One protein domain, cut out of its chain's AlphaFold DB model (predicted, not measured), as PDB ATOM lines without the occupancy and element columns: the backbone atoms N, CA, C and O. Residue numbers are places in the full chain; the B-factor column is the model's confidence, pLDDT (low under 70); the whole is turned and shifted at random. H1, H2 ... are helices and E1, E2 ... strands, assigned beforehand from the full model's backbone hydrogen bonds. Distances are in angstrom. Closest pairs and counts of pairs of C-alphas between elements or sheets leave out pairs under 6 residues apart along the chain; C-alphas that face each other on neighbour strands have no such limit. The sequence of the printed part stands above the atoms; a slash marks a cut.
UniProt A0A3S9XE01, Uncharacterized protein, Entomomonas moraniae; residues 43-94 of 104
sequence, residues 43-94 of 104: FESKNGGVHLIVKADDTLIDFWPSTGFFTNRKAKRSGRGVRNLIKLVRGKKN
ATOM      1  N   PHE A  43      36.883 134.170  51.140       97.25
ATOM      2  CA  PHE A  43      37.685 134.897  50.166       97.25
ATOM      3  C   PHE A  43      36.853 135.294  48.949       97.25
ATOM      4  O   PHE A  43      35.841 134.675  48.631       97.25
ATOM      5  N   GLU A  44      37.308 136.330  48.256       97.31
ATOM      6  CA  GLU A  44      36.831 136.672  46.921       97.31
ATOM      7  C   GLU A  44      37.818 136.147  45.876       97.31
ATOM      8  O   GLU A  44      39.027 136.346  46.003       97.31
ATOM      9  N   SER A  45      37.312 135.486  44.838       96.88
ATOM     10  CA  SER A  45      38.127 134.986  43.731       96.88
ATOM     11  C   SER A  45      38.217 136.018  42.606       96.88
ATOM     12  O   SER A  45      37.200 136.524  42.134       96.88
ATOM     13  N   LYS A  46      39.436 136.317  42.149       95.19
ATOM     14  CA  LYS A  46      39.724 137.168  40.989       95.19
ATOM     15  C   LYS A  46      40.484 136.367  39.932       95.19
ATOM     16  O   LYS A  46      41.226 135.436  40.256       95.19
ATOM     17  N   ASN A  47      40.332 136.748  38.664       93.06
ATOM     18  CA  ASN A  47      41.078 136.176  37.531       93.06
ATOM     19  C   ASN A  47      41.040 134.635  37.496       93.06
ATOM     20  O   ASN A  47      42.079 133.985  37.392       93.06
ATOM     21  N   GLY A  48      39.855 134.041  37.677       89.69
ATOM     22  CA  GLY A  48      39.692 132.583  37.681       89.69
ATOM     23  C   GLY A  48      40.382 131.864  38.849       89.69
ATOM     24  O   GLY A  48      40.777 130.713  38.709       89.69
ATOM     25  N   GLY A  49      40.575 132.535  39.989       91.44
ATOM     26  CA  GLY A  49      41.170 131.946  41.196       91.44
ATOM     27  C   GLY A  49      42.686 132.084  41.300       91.44
ATOM     28  O   GLY A  49      43.263 131.707  42.318       91.44
ATOM     29  N   VAL A  50      43.352 132.669  40.299       94.69
ATOM     30  CA  VAL A  50      44.802 132.940  40.347       94.69
ATOM     31  C   VAL A  50      45.157 133.928  41.462       94.69
ATOM     32  O   VAL A  50      46.261 133.870  42.008       94.69
ATOM     33  N   HIS A  51      44.224 134.815  41.801       97.56
ATOM     34  CA  HIS A  51      44.353 135.771  42.886       97.56
ATOM     35  C   HIS A  51      43.104 135.715  43.770       97.56
ATOM     36  O   HIS A  51      41.989 135.878  43.280       97.56
ATOM     37  N   LEU A  52      43.295 135.483  45.065       98.00
ATOM     38  CA  LEU A  52      42.239 135.451  46.067       98.00
ATOM     39  C   LEU A  52      42.423 136.614  47.039       98.00
ATOM     40  O   LEU A  52      43.520 136.822  47.555       98.00
ATOM     41  N   ILE A  53      41.344 137.335  47.328       97.62
ATOM     42  CA  ILE A  53      41.310 138.345  48.386       97.62
ATOM     43  C   ILE A  53      40.704 137.680  49.616       97.62
ATOM     44  O   ILE A  53      39.488 137.519  49.719       97.62
ATOM     45  N   VAL A  54      41.559 137.262  50.541       96.81
ATOM     46  CA  VAL A  54      41.150 136.604  51.782       96.81
ATOM     47  C   VAL A  54      40.705 137.652  52.796       96.81
ATOM     48  O   VAL A  54      41.431 138.613  53.071       96.81
ATOM     49  N   LYS A  55      39.509 137.456  53.360       92.19
ATOM     50  CA  LYS A  55      38.950 138.322  54.400       92.19
ATOM     51  C   LYS A  55      39.430 137.834  55.766       92.19
ATOM     52  O   LYS A  55      39.131 136.713  56.170       92.19
ATOM     53  N   ALA A  56      40.181 138.677  56.464       87.25
ATOM     54  CA  ALA A  56      40.443 138.547  57.892       87.25
ATOM     55  C   ALA A  56      39.737 139.698  58.618       87.25
ATOM     56  O   ALA A  56      39.453 140.713  57.986       87.25
ATOM     57  N   ASP A  57      39.485 139.552  59.922       82.81
ATOM     58  CA  ASP A  57      38.603 140.434  60.711       82.81
ATOM     59  C   ASP A  57      38.789 141.927  60.399       82.81
ATOM     60  O   ASP A  57      37.835 142.660  60.175       82.81
ATOM     61  N   ASP A  58      40.050 142.342  60.302       85.56
ATOM     62  CA  ASP A  58      40.437 143.747  60.337       85.56
ATOM     63  C   ASP A  58      41.361 144.148  59.169       85.56
ATOM     64  O   ASP A  58      42.039 145.180  59.195       85.56
ATOM     65  N   THR A  59      41.504 143.265  58.172       90.62
ATOM     66  CA  THR A  59      42.376 143.469  57.005       90.62
ATOM     67  C   THR A  59      42.044 142.512  55.863       90.62
ATOM     68  O   THR A  59      41.555 141.402  56.065       90.62
ATOM     69  N   LEU A  60      42.407 142.917  54.650       94.88
ATOM     70  CA  LEU A  60      42.379 142.066  53.468       94.88
ATOM     71  C   LEU A  60      43.782 141.541  53.171       94.88
ATOM     72  O   LEU A  60      44.785 142.247  53.343       94.88
ATOM     73  N   ILE A  61      43.844 140.296  52.717       97.00
ATOM     74  CA  ILE A  61      45.091 139.643  52.341       97.00
ATOM     75  C   ILE A  61      44.994 139.209  50.882       97.00
ATOM     76  O   ILE A  61      44.163 138.373  50.536       97.00
ATOM     77  N   ASP A  62      45.858 139.769  50.041       97.56
ATOM     78  CA  ASP A  62      46.051 139.309  48.669       97.56
ATOM     79  C   ASP A  62      46.807 137.982  48.701       97.56
ATOM     80  O   ASP A  62      47.851 137.889  49.348       97.56
ATOM     81  N   PHE A  63      46.296 136.954  48.031       98.25
ATOM     82  CA  PHE A  63      46.882 135.617  48.017       98.25
ATOM     83  C   PHE A  63      46.926 135.042  46.601       98.25
ATOM     84  O   PHE A  63      45.909 134.958  45.922       98.25
ATOM     85  N   TRP A  64      48.104 134.595  46.166       98.06
ATOM     86  CA  TRP A  64      48.337 133.932  44.882       98.06
ATOM     87  C   TRP A  64      48.560 132.436  45.111       98.06
ATOM     88  O   TRP A  64      49.701 132.023  45.365       98.06
ATOM     89  N   PRO A  65      47.517 131.592  45.006       97.62
ATOM     90  CA  PRO A  65      47.580 130.225  45.517       97.62
ATOM     91  C   PRO A  65      48.561 129.340  44.735       97.62
ATOM     92  O   PRO A  65      49.237 128.493  45.313       97.62
ATOM     93  N   SER A  66      48.741 129.608  43.437       97.06
ATOM     94  CA  SER A  66      49.680 128.882  42.565       97.06
ATOM     95  C   SER A  66      51.144 128.975  43.021       97.06
ATOM     96  O   SER A  66      51.906 128.013  42.891       97.06
ATOM     97  N   THR A  67      51.542 130.122  43.583       96.69
ATOM     98  CA  THR A  67      52.903 130.366  44.097       96.69
ATOM     99  C   THR A  67      52.971 130.400  45.625       96.69
ATOM    100  O   THR A  67      54.055 130.523  46.200       96.69
ATOM    101  N   GLY A  68      51.815 130.340  46.287       97.31
ATOM    102  CA  GLY A  68      51.661 130.479  47.726       97.31
ATOM    103  C   GLY A  68      51.982 131.874  48.272       97.31
ATOM    104  O   GLY A  68      52.048 132.013  49.487       97.31
ATOM    105  N   PHE A  69      52.237 132.886  47.442       98.12
ATOM    106  CA  PHE A  69      52.553 134.237  47.919       98.12
ATOM    107  C   PHE A  69      51.330 134.909  48.531       98.12
ATOM    108  O   PHE A  69      50.256 134.820  47.947       98.12
ATOM    109  N   PHE A  70      51.495 135.617  49.646       97.81
ATOM    110  CA  PHE A  70      50.458 136.505  50.164       97.81
ATOM    111  C   PHE A  70      51.021 137.831  50.671       97.81
ATOM    112  O   PHE A  70      52.163 137.885  51.130       97.81
ATOM    113  N   THR A  71      50.181 138.867  50.666       96.94
ATOM    114  CA  THR A  71      50.483 140.195  51.212       96.94
ATOM    115  C   THR A  71      49.307 140.723  52.023       96.94
ATOM    116  O   THR A  71      48.181 140.804  51.543       96.94
ATOM    117  N   ASN A  72      49.571 141.115  53.266       94.25
ATOM    118  CA  ASN A  72      48.603 141.780  54.128       94.25
ATOM    119  C   ASN A  72      48.573 143.280  53.817       94.25
ATOM    120  O   ASN A  72      49.564 143.973  54.063       94.25
ATOM    121  N   ARG A  73      47.437 143.786  53.322       91.69
ATOM    122  CA  ARG A  73      47.315 145.182  52.875       91.69
ATOM    123  C   ARG A  73      47.528 146.195  54.004       91.69
ATOM    124  O   ARG A  73      48.239 147.174  53.809       91.69
ATOM    125  N   LYS A  74      46.971 145.940  55.198       89.25
ATOM    126  CA  LYS A  74      47.086 146.835  56.369       89.25
ATOM    127  C   LYS A  74      48.481 146.802  56.996       89.25
ATOM    128  O   LYS A  74      49.061 147.843  57.270       89.25
ATOM    129  N   ALA A  75      49.033 145.607  57.213       85.38
ATOM    130  CA  ALA A  75      50.316 145.447  57.904       85.38
ATOM    131  C   ALA A  75      51.542 145.655  56.997       85.38
ATOM    132  O   ALA A  75      52.660 145.657  57.503       85.38
ATOM    133  N   LYS A  76      51.352 145.760  55.671       84.19
ATOM    134  CA  LYS A  76      52.427 145.782  54.660       84.19
ATOM    135  C   LYS A  76      53.447 144.644  54.832       84.19
ATOM    136  O   LYS A  76      54.626 144.797  54.532       84.19
ATOM    137  N   ARG A  77      52.993 143.487  55.326       88.12
ATOM    138  CA  ARG A  77      53.807 142.274  55.504       88.12
ATOM    139  C   ARG A  77      53.409 141.230  54.477       88.12
ATOM    140  O   ARG A  77      52.217 141.020  54.249       88.12
ATOM    141  N   SER A  78      54.396 140.557  53.906       95.25
ATOM    142  CA  SER A  78      54.199 139.468  52.956       95.25
ATOM    143  C   SER A  78      54.714 138.142  53.508       95.25
ATOM    144  O   SER A  78      55.436 138.092  54.505       95.25
ATOM    145  N   GLY A  79      54.298 137.048  52.880       96.25
ATOM    146  CA  GLY A  79      54.709 135.708  53.261       96.25
ATOM    147  C   GLY A  79      54.416 134.673  52.184       96.25
ATOM    148  O   GLY A  79      54.008 134.989  51.063       96.25
ATOM    149  N   ARG A  80      54.676 133.408  52.523       97.19
ATOM    150  CA  ARG A  80      54.518 132.264  51.621       97.19
ATOM    151  C   ARG A  80      53.772 131.118  52.296       97.19
ATOM    152  O   ARG A  80      53.970 130.850  53.479       97.19
ATOM    153  N   GLY A  81      52.990 130.402  51.496       96.88
ATOM    154  CA  GLY A  81      52.300 129.165  51.837       96.88
ATOM    155  C   GLY A  81      50.908 129.379  52.428       96.88
ATOM    156  O   GLY A  81      50.712 130.183  53.338       96.88
ATOM    157  N   VAL A  82      49.950 128.573  51.965       97.38
ATOM    158  CA  VAL A  82      48.558 128.595  52.443       97.38
ATOM    159  C   VAL A  82      48.445 128.303  53.944       97.38
ATOM    160  O   VAL A  82      47.663 128.935  54.642       97.38
ATOM    161  N   ARG A  83      49.284 127.416  54.495       96.62
ATOM    162  CA  ARG A  83      49.268 127.093  55.933       96.62
ATOM    163  C   ARG A  83      49.679 128.284  56.799       96.62
ATOM    164  O   ARG A  83      49.094 128.503  57.853       96.62
ATOM    165  N   ASN A  84      50.661 129.065  56.350       96.06
ATOM    166  CA  ASN A  84      51.089 130.270  57.060       96.06
ATOM    167  C   ASN A  84      50.040 131.378  56.948       96.06
ATOM    168  O   ASN A  84      49.788 132.070  57.930       96.06
ATOM    169  N   LEU A  85      49.379 131.491  55.794       96.00
ATOM    170  CA  LEU A  85      48.224 132.368  55.628       96.00
ATOM    171  C   LEU A  85      47.094 132.000  56.602       96.00
ATOM    172  O   LEU A  85      46.605 132.864  57.319       96.00
ATOM    173  N   ILE A  86      46.733 130.719  56.698       95.25
ATOM    174  CA  ILE A  86      45.708 130.233  57.637       95.25
ATOM    175  C   ILE A  86      46.092 130.561  59.083       95.25
ATOM    176  O   ILE A  86      45.262 131.066  59.838       95.25
ATOM    177  N   LYS A  87      47.353 130.322  59.469       93.56
ATOM    178  CA  LYS A  87      47.868 130.690  60.797       93.56
ATOM    179  C   LYS A  87      47.745 132.190  61.059       93.56
ATOM    180  O   LYS A  87      47.353 132.567  62.154       93.56
ATOM    181  N   LEU A  88      48.038 133.038  60.072       91.69
ATOM    182  CA  LEU A  88      47.898 134.490  60.191       91.69
ATOM    183  C   LEU A  88      46.433 134.911  60.386       91.69
ATOM    184  O   LEU A  88      46.151 135.743  61.245       91.69
ATOM    185  N   VAL A  89      45.513 134.334  59.609       91.38
ATOM    186  CA  VAL A  89      44.071 134.627  59.689       91.38
ATOM    187  C   VAL A  89      43.498 134.177  61.034       91.38
ATOM    188  O   VAL A  89      42.783 134.932  61.681       91.38
ATOM    189  N   ARG A  90      43.840 132.968  61.493       88.50
ATOM    190  CA  ARG A  90      43.326 132.405  62.752       88.50
ATOM    191  C   ARG A  90      44.017 132.947  63.993       88.50
ATOM    192  O   ARG A  90      43.361 133.150  65.003       88.50
ATOM    193  N   GLY A  91      45.322 133.200  63.929       78.81
ATOM    194  CA  GLY A  91      46.100 133.728  65.051       78.81
ATOM    195  C   GLY A  91      45.623 135.104  65.512       78.81
ATOM    196  O   GLY A  91      45.769 135.428  66.685       78.81
ATOM    197  N   LYS A  92      44.985 135.885  64.627       62.84
ATOM    198  CA  LYS A  92      44.321 137.140  65.001       62.84
ATOM    199  C   LYS A  92      43.052 136.959  65.839       62.84
ATOM    200  O   LYS A  92      42.758 137.846  66.630       62.84
ATOM    201  N   LYS A  93      42.350 135.824  65.736       56.84
ATOM    202  CA  LYS A  93      41.095 135.589  66.474       56.84
ATOM    203  C   LYS A  93      41.280 135.445  67.991       56.84
ATOM    204  O   LYS A  93      40.305 135.515  68.721       56.84
ATOM    205  N   ASN A  94      42.510 135.279  68.482       46.50
ATOM    206  CA  ASN A  94      42.781 134.957  69.890       46.50
ATOM    207  C   ASN A  94      43.112 136.170  70.786       46.50
ATOM    208  O   ASN A  94      43.705 135.978  71.844       46.50
TER     209      ASN A  94
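This is residues 43 to 94 of the 104 residues of an uncharacterized protein of Entomomonas moraniae (UniProt A0A3S9XE01). A strongly twisted sheet of five strands forms a wall, E1 to E5 side by side in chain order, and one helix, H1, packs along one face of it; the other face is bare. Two layers result, one sheet and a helix on one face, and the five strands make a meander, each the antiparallel neighbour of the one before. The printed part has 52 residues, with five named strands and then one named helix along the chain, in the sheet order E1 - E2 - E3 - E4 - E5, all antiparallel; the class is mixed, helices and strands. It is compact, with a radius of gyration of the C-alphas of 10.2 A, and its outline is elongated, spanning 32 by 17 by 17 A.

Start in the sheet with E2, residues 51 to 56, and E3, residues 59 to 64, an antiparallel hairpin at 152 degrees, where N 54 and O 61 are 2.8 A apart, within hydrogen-bond range. On the other side of E2 find the edge strand E1, residues 43 to 46, in a hairpin with E2 at 160 degrees; N 44 and O 53 are 2.9 A apart. Beyond E3 comes E4, residues 69 to 72, in a hairpin at 167 degrees, with N 64 and O 69 at 2.8 A. The other edge strand is E5, residues 77 to 80, in a hairpin with E4 at 156 degrees, with N 72 and O 77 at 2.8 A. The sheet is only just strongly twisted, its C-alphas lying up to 4.4 A off the best plane. H1, residues 82 to 94, is on the sheet at a height of 9.9 A, over E3 and, only just, over E4, on which 3 of its C-alphas fall. It runs along the strands, at 3 degrees to E3 on the local plane. The closest C-alphas of E2 and H1 are those of Ala 56 and Val 89, 5.6 A apart. In H1, 6 of 9 O i to N i+4 pairs are within hydrogen-bond range. E1 and E5 are apart.

Find C-alpha 51 at (44.353, 135.771, 42.886), from which E2 runs 15.8 A; E3 runs 16.5 A. E1 begins at C-alpha 43, (37.685, 134.897, 50.166), and is 9.7 A long, E4 is 10.5 A and E5 10.8 A. H1 runs 19.4 A and ends at C-alpha 94, (42.781, 134.957, 69.890).

Look for the two C-alphas farthest apart at Gly 48 and Asn 94, 32.4 A. The printed part has no cut, and the five links between its named elements are tight. The mean pLDDT of the printed part is 91.6, but residues 92 to 94 are under 70.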